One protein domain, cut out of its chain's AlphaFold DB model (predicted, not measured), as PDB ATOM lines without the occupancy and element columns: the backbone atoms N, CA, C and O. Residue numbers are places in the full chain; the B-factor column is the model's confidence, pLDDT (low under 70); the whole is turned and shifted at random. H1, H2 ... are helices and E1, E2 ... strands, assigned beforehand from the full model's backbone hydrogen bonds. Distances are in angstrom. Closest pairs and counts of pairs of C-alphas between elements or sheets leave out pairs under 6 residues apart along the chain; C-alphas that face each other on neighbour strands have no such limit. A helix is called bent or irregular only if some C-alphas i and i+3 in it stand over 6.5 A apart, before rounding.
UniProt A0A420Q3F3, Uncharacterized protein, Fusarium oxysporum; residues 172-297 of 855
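What this domain is: This is residues 172 to 297 of the 855 residues of an uncharacterized protein of Fusarium oxysporum (UniProt A0A420Q3F3). A strongly twisted four-strand sheet, E1 E2 E4 E5, is also curled, and it partly wraps round short helices on its hollow side. H3 sits there between the sheet and the separate strand E3, H4 meets the strands E4 and E5, and H1 and H5 lie off the sheet. The 126 printed residues hold five named helices and five named strands, in the order H1 H2 E1 E2 H3 H4 H5 E3 E4 E5; the sheet is antiparallel throughout, and the class is mixed, helices and strands. The whole is compact, with a radius of gyration of the C-alphas of 14.4 A, and rounded, spanning 39 by 31 by 29 A.

How they stand to each other: E1, residues 189 to 194, and E2, residues 211 to 218, form an antiparallel hairpin, with N 190 and O 217 2.7 A apart. E4, residues 275 to 285, pairs with E2 over residues 275 to 280, N 212 and O 279 being 2.8 A apart. Over its residues 280 to 285 E4 forms a hairpin with E5, residues 288 to 292, where N 280 and O 292 are 2.9 A apart. From edge to edge the strands' lines turn by 86 degrees. H3, residues 226 to 234, is on the sheet at a height of 7.3 A, over none of its strands, but only just: 2 of its C-alphas fall on E1. H3 is only just irregular: C-alphas 227 and 230 are 6.9 A apart. E3, residues 260 to 264, pairs with no named strand; the closest C-alphas of H3 and E3 are those of Pro 230 and Ile 263, 7.1 A apart. H4, residues 239 to 243, only grazes the sheet; its Ile 239 and Met 281 of E4 have C-alphas 6.2 A apart. H4 and H5, residues 247 to 252, touch only at the corner, with the C-alphas of Leu 241 and Gly 247 5.2 A apart. H1, residues 177 to 182, and H2, residues 184 to 188, only just touch, with 3 pairs of C-alphas within 8 A, only at the corner. H2 only grazes the sheet. Every O i to N i+4 pair is within hydrogen-bond range in H1, against 3 of 5 in H3, 0 of 1 in H2 and in H4, and 0 of 2 in H5; O i to N i+3 pairs are within range in 2 of 2 in H2 and in H4, and 3 of 3 in H5.

Where its parts are: H1 begins at C-alpha 177, (180.988, 269.211, 250.013). E1 is 16.4 A long, E2 22.5 A and H3 14.2 A. E4, the longest strand, runs 30.4 A from C-alpha 275 at (180.689, 248.124, 256.254). E5 ends at C-alpha 292, (195.365, 251.078, 262.341).

The domain as a whole: The C-alphas farthest apart, of Asp 221 and Gly 286, are 41.1 A apart. The printed part has no cut. The link from E1 to E2 is long, 16 residues. Mean pLDDT of the printed part is 81.4; residues 252 to 253, 268 to 270, 285 and 291 to 297 are under 70.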
ATOM      1  N   THR A 172     175.265 260.366 262.152       91.12
ATOM      2  CA  THR A 172     174.879 261.355 261.137       91.12
ATOM      3  C   THR A 172     175.709 261.184 259.870       91.12
ATOM      4  O   THR A 172     176.835 260.690 259.893       91.12
ATOM      5  N   ARG A 173     175.121 261.547 258.725       90.81
ATOM      6  CA  ARG A 173     175.792 261.468 257.422       90.81
ATOM      7  C   ARG A 173     176.774 262.624 257.267       90.81
ATOM      8  O   ARG A 173     176.422 263.757 257.580       90.81
ATOM      9  N   TRP A 174     177.941 262.350 256.694       88.12
ATOM     10  CA  TRP A 174     178.862 263.386 256.243       88.12
ATOM     11  C   TRP A 174     178.268 264.145 255.047       88.12
ATOM     12  O   TRP A 174     178.061 263.569 253.976       88.12
ATOM     13  N   SER A 175     177.985 265.435 255.225       87.31
ATOM     14  CA  SER A 175     177.299 266.285 254.237       87.31
ATOM     15  C   SER A 175     178.114 267.496 253.777       87.31
ATOM     16  O   SER A 175     177.590 268.338 253.050       87.31
ATOM     17  N   ASP A 176     179.377 267.618 254.189       86.06
ATOM     18  CA  ASP A 176     180.232 268.718 253.743       86.06
ATOM     19  C   ASP A 176     180.837 268.435 252.358       86.06
ATOM     20  O   ASP A 176     181.629 267.505 252.183       86.06
ATOM     21  N   ALA A 177     180.475 269.271 251.378       87.25
ATOM     22  CA  ALA A 177     180.988 269.211 250.013       87.25
ATOM     23  C   ALA A 177     182.504 269.447 249.923       87.25
ATOM     24  O   ALA A 177     183.146 268.911 249.021       87.25
ATOM     25  N   SER A 178     183.081 270.231 250.843       83.81
ATOM     26  CA  SER A 178     184.501 270.603 250.828       83.81
ATOM     27  C   SER A 178     185.413 269.371 250.872       83.81
ATOM     28  O   SER A 178     186.365 269.268 250.094       83.81
ATOM     29  N   TYR A 179     185.054 268.385 251.699       83.81
ATOM     30  CA  TYR A 179     185.793 267.137 251.854       83.81
ATOM     31  C   TYR A 179     185.829 266.330 250.553       83.81
ATOM     32  O   TYR A 179     186.892 265.867 250.140       83.81
ATOM     33  N   TYR A 180     184.692 266.232 249.860       87.88
ATOM     34  CA  TYR A 180     184.605 265.531 248.580       87.88
ATOM     35  C   TYR A 180     185.429 266.224 247.484       87.88
ATOM     36  O   TYR A 180     185.985 265.549 246.629       87.88
ATOM     37  N   TYR A 181     185.588 267.551 247.514       85.69
ATOM     38  CA  TYR A 181     186.460 268.241 246.555       85.69
ATOM     39  C   TYR A 181     187.950 268.103 246.861       85.69
ATOM     40  O   TYR A 181     188.748 268.060 245.925       85.69
ATOM     41  N   MET A 182     188.333 268.039 248.139       80.25
ATOM     42  CA  MET A 182     189.726 267.802 248.535       80.25
ATOM     43  C   MET A 182     190.155 266.356 248.261       80.25
ATOM     44  O   MET A 182     191.274 266.119 247.793       80.25
ATOM     45  N   ASN A 183     189.250 265.403 248.504       86.31
ATOM     46  CA  ASN A 183     189.450 263.978 248.276       86.31
ATOM     47  C   ASN A 183     188.297 263.381 247.431       86.31
ATOM     48  O   ASN A 183     187.408 262.725 247.983       86.31
ATOM     49  N   PRO A 184     188.295 263.576 246.095       90.06
ATOM     50  CA  PRO A 184     187.260 263.059 245.189       90.06
ATOM     51  C   PRO A 184     186.907 261.568 245.348       90.06
ATOM     52  O   PRO A 184     185.703 261.267 245.355       90.06
ATOM     53  N   PRO A 185     187.869 260.647 245.588       91.75
ATOM     54  CA  PRO A 185     187.583 259.254 245.941       91.75
ATOM     55  C   PRO A 185     186.565 259.072 247.071       91.75
ATOM     56  O   PRO A 185     185.747 258.154 247.017       91.75
ATOM     57  N   ALA A 186     186.538 259.960 248.072       90.62
ATOM     58  CA  ALA A 186     185.603 259.863 249.193       90.62
ATOM     59  C   ALA A 186     184.137 259.985 248.757       90.62
ATOM     60  O   ALA A 186     183.244 259.486 249.436       90.62
ATOM     61  N   SER A 187     183.869 260.598 247.598       91.12
ATOM     62  CA  SER A 187     182.509 260.723 247.068       91.12
ATOM     63  C   SER A 187     181.923 259.422 246.518       91.12
ATOM     64  O   SER A 187     180.722 259.377 246.239       91.12
ATOM     65  N   THR A 188     182.739 258.373 246.382       91.56
ATOM     66  CA  THR A 188     182.299 257.025 245.983       91.56
ATOM     67  C   THR A 188     181.575 256.285 247.107       91.56
ATOM     68  O   THR A 188     180.887 255.299 246.846       91.56
ATOM     69  N   VAL A 189     181.669 256.782 248.345       92.31
ATOM     70  CA  VAL A 189     181.025 256.198 249.521       92.31
ATOM     71  C   VAL A 189     180.208 257.232 250.290       92.31
ATOM     72  O   VAL A 189     180.546 258.407 250.400       92.31
ATOM     73  N   ARG A 190     179.102 256.779 250.867       92.56
ATOM     74  CA  ARG A 190     178.267 257.518 251.810       92.56
ATOM     75  C   ARG A 190     178.797 257.217 253.209       92.56
ATOM     76  O   ARG A 190     178.658 256.087 253.678       92.56
ATOM     77  N   MET A 191     179.414 258.204 253.857       91.75
ATOM     78  CA  MET A 191     180.018 258.046 255.185       91.75
ATOM     79  C   MET A 191     179.069 258.523 256.288       91.75
ATOM     80  O   MET A 191     178.457 259.586 256.176       91.75
ATOM     81  N   TYR A 192     178.966 257.743 257.362       91.69
ATOM     82  CA  TYR A 192     178.177 258.055 258.550       91.69
ATOM     83  C   TYR A 192     179.047 257.911 259.794       91.69
ATOM     84  O   TYR A 192     179.619 256.846 260.031       91.69
ATOM     85  N   THR A 193     179.124 258.966 260.594       91.19
ATOM     86  CA  THR A 193     179.948 259.044 261.807       91.19
ATOM     87  C   THR A 193     179.063 259.251 263.031       91.19
ATOM     88  O   THR A 193     177.966 259.793 262.884       91.19
ATOM     89  N   PRO A 194     179.501 258.858 264.238       91.62
ATOM     90  CA  PRO A 194     178.768 259.164 265.458       91.62
ATOM     91  C   PRO A 194     178.437 260.658 265.588       91.62
ATOM     92  O   PRO A 194     179.252 261.520 265.269       91.62
ATOM     93  N   SER A 195     177.227 260.944 266.056       88.81
ATOM     94  CA  SER A 195     176.674 262.289 266.222       88.81
ATOM     95  C   SER A 195     177.095 262.875 267.571       88.81
ATOM     96  O   SER A 195     177.279 262.136 268.539       88.81
ATOM     97  N   GLY A 196     177.196 264.199 267.664       85.81
ATOM     98  CA  GLY A 196     177.550 264.902 268.898       85.81
ATOM     99  C   GLY A 196     178.248 266.227 268.613       85.81
ATOM    100  O   GLY A 196     178.378 266.618 267.459       85.81
ATOM    101  N   GLU A 197     178.709 266.891 269.670       83.19
ATOM    102  CA  GLU A 197     179.423 268.174 269.592       83.19
ATOM    103  C   GLU A 197     180.718 268.080 268.770       83.19
ATOM    104  O   GLU A 197     181.027 268.971 267.991       83.19
ATOM    105  N   ASN A 198     181.410 266.943 268.866       83.81
ATOM    106  CA  ASN A 198     182.688 266.688 268.199       83.81
ATOM    107  C   ASN A 198     182.550 265.993 266.828       83.81
ATOM    108  O   ASN A 198     183.542 265.591 266.207       83.81
ATOM    109  N   ALA A 199     181.314 265.813 266.353       81.44
ATOM    110  CA  ALA A 199     181.050 265.240 265.042       81.44
ATOM    111  C   ALA A 199     181.452 266.230 263.930       81.44
ATOM    112  O   ALA A 199     181.301 267.438 264.097       81.44
ATOM    113  N   PRO A 200     181.919 265.745 262.769       80.94
ATOM    114  CA  PRO A 200     182.031 264.337 262.373       80.94
ATOM    115  C   PRO A 200     183.387 263.693 262.722       80.94
ATOM    116  O   PRO A 200     183.663 262.564 262.312       80.94
ATOM    117  N   LEU A 201     184.256 264.406 263.440       83.94
ATOM    118  CA  LEU A 201     185.650 264.021 263.642       83.94
ATOM    119  C   LEU A 201     185.819 262.898 264.669       83.94
ATOM    120  O   LEU A 201     186.525 261.926 264.392       83.94
ATOM    121  N   TRP A 202     185.165 262.991 265.826       89.00
ATOM    122  CA  TRP A 202     185.281 261.983 266.883       89.00
ATOM    123  C   TRP A 202     184.095 262.014 267.853       89.00
ATOM    124  O   TRP A 202     183.208 262.861 267.766       89.00
ATOM    125  N   SER A 203     184.048 261.051 268.775       86.25
ATOM    126  CA  SER A 203     182.976 260.945 269.767       86.25
ATOM    127  C   SER A 203     183.506 260.498 271.119       86.25
ATOM    128  O   SER A 203     184.130 259.446 271.223       86.25
ATOM    129  N   GLU A 204     183.183 261.251 272.175       84.19
ATOM    130  CA  GLU A 204     183.452 260.843 273.563       84.19
ATOM    131  C   GLU A 204     182.793 259.504 273.896       84.19
ATOM    132  O   GLU A 204     183.388 258.651 274.549       84.19
ATOM    133  N   ARG A 205     181.570 259.289 273.393       82.69
ATOM    134  CA  ARG A 205     180.795 258.070 273.645       82.69
ATOM    135  C   ARG A 205     181.354 256.849 272.914       82.69
ATOM    136  O   ARG A 205     181.172 255.728 273.382       82.69
ATOM    137  N   PHE A 206     182.001 257.053 271.769       80.19
ATOM    138  CA  PHE A 206     182.442 255.978 270.883       80.19
ATOM    139  C   PHE A 206     183.920 256.140 270.523       80.19
ATOM    140  O   PHE A 206     184.263 256.608 269.440       80.19
ATOM    141  N   GLY A 207     184.793 255.694 271.430       74.19
ATOM    142  CA  GLY A 207     186.230 255.541 271.187       74.19
ATOM    143  C   GLY A 207     187.116 256.748 271.517       74.19
ATOM    144  O   GLY A 207     188.326 256.568 271.563       74.19
ATOM    145  N   GLY A 208     186.562 257.933 271.793       85.25
ATOM    146  CA  GLY A 208     187.339 259.129 272.146       85.25
ATOM    147  C   GLY A 208     188.095 259.757 270.964       85.25
ATOM    148  O   GLY A 208     187.898 259.382 269.812       85.25
ATOM    149  N   GLN A 209     188.961 260.741 271.235       88.25
ATOM    150  CA  GLN A 209     189.672 261.515 270.198       88.25
ATOM    151  C   GLN A 209     190.641 260.688 269.342       88.25
ATOM    152  O   GLN A 209     190.900 261.044 268.193       88.25
ATOM    153  N   ASN A 210     191.162 259.574 269.859       86.12
ATOM    154  CA  ASN A 210     192.138 258.754 269.143       86.12
ATOM    155  C   ASN A 210     191.498 257.697 268.229       86.12
ATOM    156  O   ASN A 210     192.222 256.977 267.543       86.12
ATOM    157  N   THR A 211     190.168 257.568 268.233       85.69
ATOM    158  CA  THR A 211     189.449 256.522 267.502       85.69
ATOM    159  C   THR A 211     188.303 257.113 266.690       85.69
ATOM    160  O   THR A 211     187.534 257.935 267.180       85.69
ATOM    161  N   ARG A 212     188.132 256.643 265.451       87.44
ATOM    162  CA  ARG A 212     186.992 256.993 264.602       87.44
ATOM    163  C   ARG A 212     186.244 255.755 264.138       87.44
ATOM    164  O   ARG A 212     186.845 254.816 263.623       87.44
ATOM    165  N   TYR A 213     184.923 255.796 264.278       86.81
ATOM    166  CA  TYR A 213     184.001 254.830 263.687       86.81
ATOM    167  C   TYR A 213     183.316 255.449 262.471       86.81
ATOM    168  O   TYR A 213     182.798 256.564 262.566       86.81
ATOM    169  N   GLN A 214     183.283 254.735 261.345       88.50
ATOM    170  CA  GLN A 214     182.572 255.182 260.147       88.50
ATOM    171  C   GLN A 214     181.799 254.028 259.519       88.50
ATOM    172  O   GLN A 214     182.378 253.052 259.037       88.50
ATOM    173  N   TRP A 215     180.476 254.160 259.493       90.06
ATOM    174  CA  TRP A 215     179.624 253.318 258.667       90.06
ATOM    175  C   TRP A 215     179.676 253.817 257.228       90.06
ATOM    176  O   TRP A 215     179.469 255.003 256.969       90.06
ATOM    177  N   VAL A 216     179.923 252.909 256.291       90.06
ATOM    178  CA  VAL A 216     180.072 253.225 254.870       90.06
ATOM    179  C   VAL A 216     179.168 252.350 254.010       90.06
ATOM    180  O   VAL A 216     178.937 251.181 254.321       90.06
ATOM    181  N   LYS A 217     178.664 252.939 252.926       90.19
ATOM    182  CA  LYS A 217     177.927 252.292 251.830       90.19
ATOM    183  C   LYS A 217     178.361 252.918 250.507       90.19
ATOM    184  O   LYS A 217     178.647 254.111 250.495       90.19
ATOM    185  N   LEU A 218     178.393 252.168 249.407       91.50
ATOM    186  CA  LEU A 218     178.704 252.735 248.090       91.50
ATOM    187  C   LEU A 218     177.641 253.751 247.632       91.50
ATOM    188  O   LEU A 218     176.439 253.568 247.831       91.50
ATOM    189  N   ASP A 219     178.085 254.842 247.007       92.62
ATOM    190  CA  ASP A 219     177.213 255.938 246.566       92.62
ATOM    191  C   ASP A 219     176.327 255.574 245.366       92.62
ATOM    192  O   ASP A 219     175.314 256.230 245.130       92.62
ATOM    193  N   ASN A 220     176.677 254.523 244.628       89.75
ATOM    194  CA  ASN A 220     175.921 253.994 243.489       89.75
ATOM    195  C   ASN A 220     174.942 252.863 243.872       89.75
ATOM    196  O   ASN A 220     174.359 252.252 242.984       89.75
ATOM    197  N   ASP A 221     174.773 252.585 245.171       86.62
ATOM    198  CA  ASP A 221     173.944 251.494 245.711       86.62
ATOM    199  C   ASP A 221     174.395 250.066 245.336       86.62
ATOM    200  O   ASP A 221     173.691 249.098 245.635       86.62
ATOM    201  N   GLU A 222     175.592 249.906 244.764       89.44
ATOM    202  CA  GLU A 222     176.225 248.596 244.611       89.44
ATOM    203  C   GLU A 222     176.721 248.051 245.961       89.44
ATOM    204  O   GLU A 222     176.660 248.706 247.008       89.44
ATOM    205  N   LYS A 223     177.200 246.804 245.950       86.94
ATOM    206  CA  LYS A 223     177.744 246.128 247.131       86.94
ATOM    207  C   LYS A 223     179.264 246.180 247.121       86.94
ATOM    208  O   LYS A 223     179.874 246.125 246.060       86.94
ATOM    209  N   PHE A 224     179.867 246.217 248.305       86.00
ATOM    210  CA  PHE A 224     181.320 246.164 248.424       86.00
ATOM    211  C   PHE A 224     181.868 244.808 247.966       86.00
ATOM    212  O   PHE A 224     181.407 243.758 248.419       86.00
ATOM    213  N   GLY A 225     182.870 244.874 247.092       85.06
ATOM    214  CA  GLY A 225     183.766 243.782 246.710       85.06
ATOM    215  C   GLY A 225     185.178 243.963 247.281       85.06
ATOM    216  O   GLY A 225     185.468 244.962 247.947       85.06
ATOM    217  N   LEU A 226     186.062 243.007 247.002       84.19
ATOM    218  CA  LEU A 226     187.449 242.985 247.480       84.19
ATOM    219  C   LEU A 226     188.261 244.211 247.051       84.19
ATOM    220  O   LEU A 226     188.997 244.785 247.851       84.19
ATOM    221  N   GLU A 227     188.063 244.655 245.818       88.06
ATOM    222  CA  GLU A 227     188.712 245.808 245.208       88.06
ATOM    223  C   GLU A 227     188.447 247.120 245.965       88.06
ATOM    224  O   GLU A 227     189.255 248.046 245.907       88.06
ATOM    225  N   HIS A 228     187.358 247.191 246.733       90.19
ATOM    226  CA  HIS A 228     186.973 248.390 247.475       90.19
ATOM    227  C   HIS A 228     187.699 248.527 248.817       90.19
ATOM    228  O   HIS A 228     187.785 249.633 249.351       90.19
ATOM    229  N   LEU A 229     188.216 247.434 249.389       89.06
ATOM    230  CA  LEU A 229     188.761 247.459 250.748       89.06
ATOM    231  C   LEU A 229     190.035 248.305 250.901       89.06
ATOM    232  O   LEU A 229     190.094 249.053 251.878       89.06
ATOM    233  N   PRO A 230     191.023 248.273 249.981       92.31
ATOM    234  CA  PRO A 230     192.196 249.139 250.110       92.31
ATOM    235  C   PRO A 230     191.858 250.626 250.043       92.31
ATOM    236  O   PRO A 230     192.403 251.422 250.804       92.31
ATOM    237  N   VAL A 231     190.897 250.993 249.193       91.50
ATOM    238  CA  VAL A 231     190.358 252.355 249.137       91.50
ATOM    239  C   VAL A 231     189.703 252.728 250.467       91.50
ATOM    240  O   VAL A 231     190.026 253.773 251.017       91.50
ATOM    241  N   LEU A 232     188.840 251.876 251.029       89.25
ATOM    242  CA  LEU A 232     188.199 252.145 252.322       89.25
ATOM    243  C   LEU A 232     189.197 252.295 253.475       89.25
ATOM    244  O   LEU A 232     188.980 253.133 254.347       89.25
ATOM    245  N   ALA A 233     190.270 251.502 253.484       88.94
ATOM    246  CA  ALA A 233     191.301 251.554 254.518       88.94
ATOM    247  C   ALA A 233     192.062 252.891 254.531       88.94
ATOM    248  O   ALA A 233     192.471 253.342 255.599       88.94
ATOM    249  N   ASP A 234     192.209 253.528 253.367       90.00
ATOM    250  CA  ASP A 234     192.942 254.790 253.181       90.00
ATOM    251  C   ASP A 234     192.005 256.016 253.060       90.00
ATOM    252  O   ASP A 234     192.452 257.155 253.100       90.00
ATOM    253  N   LEU A 235     190.683 255.817 252.961       87.62
ATOM    254  CA  LEU A 235     189.668 256.888 252.893       87.62
ATOM    255  C   LEU A 235     189.338 257.540 254.247       87.62
ATOM    256  O   LEU A 235     188.422 258.368 254.346       87.62
ATOM    257  N   VAL A 236     190.052 257.151 255.298       85.62
ATOM    258  CA  VAL A 236     189.842 257.645 256.655       85.62
ATOM    259  C   VAL A 236     190.511 259.014 256.778       85.62
ATOM    260  O   VAL A 236     191.722 259.106 256.577       85.62
ATOM    261  N   PRO A 237     189.781 260.085 257.149       84.75
ATOM    262  CA  PRO A 237     190.427 261.367 257.408       84.75
ATOM    263  C   PRO A 237     191.559 261.206 258.444       84.75
ATOM    264  O   PRO A 237     191.425 260.402 259.368       84.75
ATOM    265  N   PRO A 238     192.662 261.959 258.368       84.50
ATOM    266  CA  PRO A 238     193.739 261.833 259.348       84.50
ATOM    267  C   PRO A 238     193.226 261.987 260.792       84.50
ATOM    268  O   PRO A 238     192.486 262.923 261.104       84.50
ATOM    269  N   ILE A 239     193.560 261.039 261.675       87.06
ATOM    270  CA  ILE A 239     193.016 261.005 263.045       87.06
ATOM    271  C   ILE A 239     193.589 262.142 263.895       87.06
ATOM    272  O   ILE A 239     192.868 262.681 264.730       87.06
ATOM    273  N   PHE A 240     194.831 262.586 263.652       84.50
ATOM    274  CA  PHE A 240     195.400 263.717 264.395       84.50
ATOM    275  C   PHE A 240     194.585 265.014 264.260       84.50
ATOM    276  O   PHE A 240     194.667 265.864 265.142       84.50
ATOM    277  N   LEU A 241     193.783 265.177 263.197       85.25
ATOM    278  CA  LEU A 241     192.925 266.357 263.015       85.25
ATOM    279  C   LEU A 241     191.866 266.474 264.120       85.25
ATOM    280  O   LEU A 241     191.343 267.556 264.348       85.25
ATOM    281  N   ASN A 242     191.598 265.390 264.855       87.75
ATOM    282  CA  ASN A 242     190.740 265.402 266.039       87.75
ATOM    283  C   ASN A 242     191.314 266.240 267.198       87.75
ATOM    284  O   ASN A 242     190.581 266.542 268.135       87.75
ATOM    285  N   TYR A 243     192.606 266.584 267.144       85.75
ATOM    286  CA  TYR A 243     193.352 267.294 268.190       85.75
ATOM    287  C   TYR A 243     193.726 268.735 267.807       85.75
ATOM    288  O   TYR A 243     194.417 269.406 268.570       85.75
ATOM    289  N   VAL A 244     193.318 269.207 266.626       83.31
ATOM    290  CA  VAL A 244     193.636 270.550 266.119       83.31
ATOM    291  C   VAL A 244     192.378 271.414 266.176       83.31
ATOM    292  O   VAL A 244     191.311 270.948 265.785       83.31
ATOM    293  N   GLU A 245     192.498 272.664 266.637       78.38
ATOM    294  CA  GLU A 245     191.352 273.580 266.805       78.38
ATOM    295  C   GLU A 245     190.589 273.825 265.492       78.38
ATOM    296  O   GLU A 245     189.361 273.774 265.480       78.38
ATOM    297  N   ASP A 246     191.304 273.975 264.372       76.81
ATOM    298  CA  ASP A 246     190.713 274.194 263.039       76.81
ATOM    299  C   ASP A 246     190.201 272.893 262.369       76.81
ATOM    300  O   ASP A 246     189.716 272.902 261.234       76.81
ATOM    301  N   GLY A 247     190.319 271.740 263.041       80.00
ATOM    302  CA  GLY A 247     189.775 270.454 262.596       80.00
ATOM    303  C   GLY A 247     190.130 270.080 261.149       80.00
ATOM    304  O   GLY A 247     191.298 270.037 260.764       80.00
ATOM    305  N   MET A 248     189.113 269.789 260.326       74.12
ATOM    306  CA  MET A 248     189.294 269.420 258.910       74.12
ATOM    307  C   MET A 248     189.863 270.551 258.044       74.12
ATOM    308  O   MET A 248     190.464 270.259 257.009       74.12
ATOM    309  N   GLU A 249     189.706 271.818 258.433       73.38
ATOM    310  CA  GLU A 249     190.228 272.948 257.654       73.38
ATOM    311  C   GLU A 249     191.763 272.973 257.682       73.38
ATOM    312  O   GLU A 249     192.395 273.281 256.665       73.38
ATOM    313  N   ALA A 250     192.375 272.511 258.781       73.81
ATOM    314  CA  ALA A 250     193.828 272.370 258.911       73.81
ATOM    315  C   ALA A 250     194.438 271.417 257.866       73.81
ATOM    316  O   ALA A 250     195.578 271.611 257.438       73.81
ATOM    317  N   ALA A 251     193.673 270.425 257.388       70.25
ATOM    318  CA  ALA A 251     194.134 269.465 256.382       70.25
ATOM    319  C   ALA A 251     194.518 270.130 255.050       70.25
ATOM    320  O   ALA A 251     195.357 269.611 254.319       70.25
ATOM    321  N   SER A 252     193.939 271.296 254.743       66.50
ATOM    322  CA  SER A 252     194.258 272.062 253.532       66.50
ATOM    323  C   SER A 252     195.627 272.752 253.588       66.50
ATOM    324  O   SER A 252     196.193 273.085 252.546       66.50
ATOM    325  N   SER A 253     196.167 272.949 254.794       69.00
ATOM    326  CA  SER A 253     197.420 273.671 255.031       69.00
ATOM    327  C   SER A 253     198.634 272.747 255.156       69.00
ATOM    328  O   SER A 253     199.769 273.218 255.067       69.00
ATOM    329  N   TRP A 254     198.428 271.442 255.374       73.00
ATOM    330  CA  TRP A 254     199.495 270.473 255.645       73.00
ATOM    331  C   TRP A 254     199.576 269.405 254.550       73.00
ATOM    332  O   TRP A 254     198.568 268.892 254.077       73.00
ATOM    333  N   GLY A 255     200.798 269.028 254.163       71.38
ATOM    334  CA  GLY A 255     201.021 267.896 253.264       71.38
ATOM    335  C   GLY A 255     201.046 266.588 254.050       71.38
ATOM    336  O   GLY A 255     202.028 266.329 254.744       71.38
ATOM    337  N   ILE A 256     200.004 265.764 253.916       78.06
ATOM    338  CA  ILE A 256     199.792 264.561 254.745       78.06
ATOM    339  C   ILE A 256     199.794 263.299 253.857       78.06
ATOM    340  O   ILE A 256     198.735 262.727 253.605       78.06
ATOM    341  N   PRO A 257     200.947 262.873 253.303       80.19
ATOM    342  CA  PRO A 257     200.994 261.680 252.464       80.19
ATOM    343  C   PRO A 257     200.975 260.395 253.305       80.19
ATOM    344  O   PRO A 257     201.698 260.285 254.297       80.19
ATOM    345  N   THR A 258     200.227 259.390 252.852       85.31
ATOM    346  CA  THR A 258     200.414 258.002 253.294       85.31
ATOM    347  C   THR A 258     201.753 257.502 252.746       85.31
ATOM    348  O   THR A 258     201.959 257.508 251.535       85.31
ATOM    349  N   THR A 259     202.682 257.102 253.619       87.75
ATOM    350  CA  THR A 259     204.002 256.579 253.208       87.75
ATOM    351  C   THR A 259     204.002 255.067 253.037       87.75
ATOM    352  O   THR A 259     204.714 254.556 252.186       87.75
ATOM    353  N   ALA A 260     203.176 254.356 253.807       89.88
ATOM    354  CA  ALA A 260     203.024 252.912 253.710       89.88
ATOM    355  C   ALA A 260     201.593 252.490 254.069       89.88
ATOM    356  O   ALA A 260     200.957 253.114 254.922       89.88
ATOM    357  N   LEU A 261     201.101 251.421 253.441       90.19
ATOM    358  CA  LEU A 261     199.786 250.831 253.703       90.19
ATOM    359  C   LEU A 261     199.886 249.303 253.719       90.19
ATOM    360  O   LEU A 261     200.319 248.689 252.749       90.19
ATOM    361  N   ASN A 262     199.451 248.688 254.819       90.81
ATOM    362  CA  ASN A 262     199.460 247.238 255.009       90.81
ATOM    363  C   ASN A 262     198.040 246.737 255.279       90.81
ATOM    364  O   ASN A 262     197.392 247.201 256.218       90.81
ATOM    365  N   ILE A 263     197.558 245.789 254.475       87.44
ATOM    366  CA  ILE A 263     196.195 245.251 254.562       87.44
ATOM    367  C   ILE A 263     196.248 243.730 254.558       87.44
ATOM    368  O   ILE A 263     196.802 243.127 253.642       87.44
ATOM    369  N   MET A 264     195.588 243.122 255.544       85.38
ATOM    370  CA  MET A 264     195.441 241.673 255.652       85.38
ATOM    371  C   MET A 264     193.964 241.280 255.589       85.38
ATOM    372  O   MET A 264     193.148 241.752 256.382       85.38
ATOM    373  N   PHE A 265     193.632 240.373 254.674       83.44
ATOM    374  CA  PHE A 265     192.280 239.863 254.467       83.44
ATOM    375  C   PHE A 265     192.089 238.584 255.288       83.44
ATOM    376  O   PHE A 265     192.843 237.625 255.144       83.44
ATOM    377  N   ARG A 266     191.106 238.580 256.198       73.19
ATOM    378  CA  ARG A 266     190.888 237.471 257.154       73.19
ATOM    379  C   ARG A 266     189.709 236.567 256.822       73.19
ATOM    380  O   ARG A 266     189.582 235.501 257.411       73.19
ATOM    381  N   SER A 267     188.831 237.007 255.936       70.25
ATOM    382  CA  SER A 267     187.643 236.266 255.538       70.25
ATOM    383  C   SER A 267     187.325 236.565 254.086       70.25
ATOM    384  O   SER A 267     187.705 237.620 253.571       70.25
ATOM    385  N   GLU A 268     186.570 235.670 253.455       67.50
ATOM    386  CA  GLU A 268     185.903 236.006 252.204       67.50
ATOM    387  C   GLU A 268     185.054 237.265 252.383       67.50
ATOM    388  O   GLU A 268     184.439 237.500 253.431       67.50
ATOM    389  N   ILE A 269     185.007 238.077 251.333       64.38
ATOM    390  CA  ILE A 269     184.134 239.242 251.291       64.38
ATOM    391  C   ILE A 269     182.864 238.799 250.598       64.38
ATOM    392  O   ILE A 269     182.768 238.770 249.372       64.38
ATOM    393  N   THR A 270     181.862 238.447 251.397       62.59
ATOM    394  CA  THR A 270     180.516 238.326 250.854       62.59
ATOM    395  C   THR A 270     180.004 239.722 250.493       62.59
ATOM    396  O   THR A 270     180.214 240.650 251.275       62.59
ATOM    397  N   PRO A 271     179.330 239.916 249.344       70.62
ATOM    398  CA  PRO A 271     178.826 241.226 248.952       70.62
ATOM    399  C   PRO A 271     177.924 241.840 250.034       70.62
ATOM    400  O   PRO A 271     176.771 241.429 250.214       70.62
ATOM    401  N   HIS A 272     178.444 242.846 250.736       72.56
ATOM    402  CA  HIS A 272     177.745 243.570 251.792       72.56
ATOM    403  C   HIS A 272     177.382 244.976 251.324       72.56
ATOM    404  O   HIS A 272     178.161 245.658 250.663       72.56
ATOM    405  N   GLU A 273     176.182 245.422 251.684       82.19
ATOM    406  CA  GLU A 273     175.730 246.789 251.406       82.19
ATOM    407  C   GLU A 273     176.414 247.810 252.333       82.19
ATOM    408  O   GLU A 273     176.649 248.951 251.947       82.19
ATOM    409  N   TRP A 274     176.734 247.398 253.561       84.25
ATOM    410  CA  TRP A 274     177.275 248.265 254.597       84.25
ATOM    411  C   TRP A 274     178.501 247.646 255.240       84.25
ATOM    412  O   TRP A 274     178.479 246.469 255.597       84.25
ATOM    413  N   LEU A 275     179.514 248.472 255.465       85.50
ATOM    414  CA  LEU A 275     180.689 248.124 256.254       85.50
ATOM    415  C   LEU A 275     180.864 249.138 257.386       85.50
ATOM    416  O   LEU A 275     180.488 250.304 257.254       85.50
ATOM    417  N   LEU A 276     181.418 248.682 258.505       85.12
ATOM    418  CA  LEU A 276     181.867 249.542 259.592       85.12
ATOM    419  C   LEU A 276     183.390 249.545 259.588       85.12
ATOM    420  O   LEU A 276     184.013 248.494 259.706       85.12
ATOM    421  N   THR A 277     183.973 250.731 259.489       86.25
ATOM    422  CA  THR A 277     185.401 250.942 259.711       86.25
ATOM    423  C   THR A 277     185.608 251.486 261.119       86.25
ATOM    424  O   THR A 277     184.830 252.314 261.602       86.25
ATOM    425  N   ARG A 278     186.644 250.992 261.794       84.38
ATOM    426  CA  ARG A 278     187.148 251.532 263.056       84.38
ATOM    427  C   ARG A 278     188.624 251.802 262.854       84.38
ATOM    428  O   ARG A 278     189.357 250.858 262.584       84.38
ATOM    429  N   THR A 279     189.043 253.044 263.036       85.19
ATOM    430  CA  THR A 279     190.442 253.445 262.894       85.19
ATOM    431  C   THR A 279     190.927 254.068 264.185       85.19
ATOM    432  O   THR A 279     190.269 254.964 264.709       85.19
ATOM    433  N   THR A 280     192.073 253.616 264.682       83.12
ATOM    434  CA  THR A 280     192.697 254.139 265.898       83.12
ATOM    435  C   THR A 280     194.109 254.627 265.592       83.12
ATOM    436  O   THR A 280     194.879 253.926 264.929       83.12
ATOM    437  N   MET A 281     194.435 255.820 266.090       83.50
ATOM    438  CA  MET A 281     195.790 256.370 266.118       83.50
ATOM    439  C   MET A 281     196.393 256.133 267.496       83.50
ATOM    440  O   MET A 281     195.758 256.449 268.504       83.50
ATOM    441  N   LYS A 282     197.608 255.580 267.559       74.25
ATOM    442  CA  LYS A 282     198.269 255.327 268.845       74.25
ATOM    443  C   LYS A 282     199.191 256.474 269.224       74.25
ATOM    444  O   LYS A 282     199.256 256.836 270.395       74.25
ATOM    445  N   ARG A 283     199.899 257.058 268.253       72.75
ATOM    446  CA  ARG A 283     200.885 258.109 268.501       72.75
ATOM    447  C   ARG A 283     201.037 259.050 267.309       72.75
ATOM    448  O   ARG A 283     201.104 258.628 266.162       72.75
ATOM    449  N   LEU A 284     201.202 260.333 267.619       76.62
ATOM    450  CA  LEU A 284     201.717 261.355 266.712       76.62
ATOM    451  C   LEU A 284     203.062 261.834 267.267       76.62
ATOM    452  O   LEU A 284     203.127 262.335 268.388       76.62
ATOM    453  N   HIS A 285     204.152 261.654 266.523       69.56
ATOM    454  CA  HIS A 285     205.481 262.072 266.968       69.56
ATOM    455  C   HIS A 285     206.401 262.365 265.782       69.56
ATOM    456  O   HIS A 285     206.404 261.631 264.797       69.56
ATOM    457  N   GLY A 286     207.181 263.448 265.863       73.38
ATOM    458  CA  GLY A 286     208.130 263.820 264.805       73.38
ATOM    459  C   GLY A 286     207.484 264.028 263.426       73.38
ATOM    460  O   GLY A 286     208.101 263.717 262.413       73.38
ATOM    461  N   GLY A 287     206.224 264.482 263.383       73.19
ATOM    462  CA  GLY A 287     205.463 264.666 262.140       73.19
ATOM    463  C   GLY A 287     204.926 263.376 261.505       73.19
ATOM    464  O   GLY A 287     204.424 263.424 260.386       73.19
ATOM    465  N   ARG A 288     205.017 262.228 262.192       73.25
ATOM    466  CA  ARG A 288     204.486 260.932 261.739       73.25
ATOM    467  C   ARG A 288     203.370 260.456 262.666       73.25
ATOM    468  O   ARG A 288     203.482 260.612 263.881       73.25
ATOM    469  N   GLN A 289     202.329 259.860 262.090       76.62
ATOM    470  CA  GLN A 289     201.260 259.177 262.822       76.62
ATOM    471  C   GLN A 289     201.173 257.716 262.387       76.62
ATOM    472  O   GLN A 289     201.422 257.410 261.219       76.62
ATOM    473  N   ASP A 290     200.773 256.837 263.299       70.94
ATOM    474  CA  ASP A 290     200.292 255.504 262.957       70.94
ATOM    475  C   ASP A 290     198.758 255.491 262.946       70.94
ATOM    476  O   ASP A 290     198.108 256.068 263.812       70.94
ATOM    477  N   ALA A 291     198.158 254.847 261.948       58.78
ATOM    478  CA  ALA A 291     196.718 254.632 261.893       58.78
ATOM    479  C   ALA A 291     196.470 253.152 261.610       58.78
ATOM    480  O   ALA A 291     197.006 252.595 260.655       58.78
ATOM    481  N   SER A 292     195.682 252.502 262.465       59.12
ATOM    482  CA  SER A 292     195.365 251.078 262.341       59.12
ATOM    483  C   SER A 292     193.858 250.872 262.263       59.12
ATOM    484  O   SER A 292     193.110 251.449 263.052       59.12
ATOM    485  N   SER A 293     193.417 250.060 261.303       50.28
ATOM    486  CA  SER A 293     192.003 249.812 261.014       50.28
ATOM    487  C   SER A 293     191.646 248.319 260.984       50.28
ATOM    488  O   SER A 293     190.975 247.870 260.064       50.28
ATOM    489  N   PHE A 294     192.079 247.514 261.971       44.50
ATOM    490  CA  PHE A 294     191.718 246.083 262.036       44.50
ATOM    491  C   PHE A 294     191.621 245.465 263.444       44.50
ATOM    492  O   PHE A 294     192.241 245.926 264.395       44.50
ATOM    493  N   ASP A 295     190.823 244.384 263.484       38.06
ATOM    494  CA  ASP A 295     190.746 243.232 264.404       38.06
ATOM    495  C   ASP A 295     191.313 243.392 265.842       38.06
ATOM    496  O   ASP A 295     192.536 243.359 266.038       38.06
ATOM    497  N   PRO A 296     190.427 243.420 266.861       36.78
ATOM    498  CA  PRO A 296     190.762 243.441 268.286       36.78
ATOM    499  C   PRO A 296     191.733 242.362 268.771       36.78
ATOM    500  O   PRO A 296     192.390 242.598 269.766       36.78
ATOM    501  N   ALA A 297     191.854 241.200 268.127       31.98
ATOM    502  CA  ALA A 297     192.716 240.102 268.575       31.98
ATOM    503  C   ALA A 297     194.189 240.304 268.185       31.98
ATOM    504  O   ALA A 297     195.084 239.915 268.931       31.98
TER     505      ALA A 297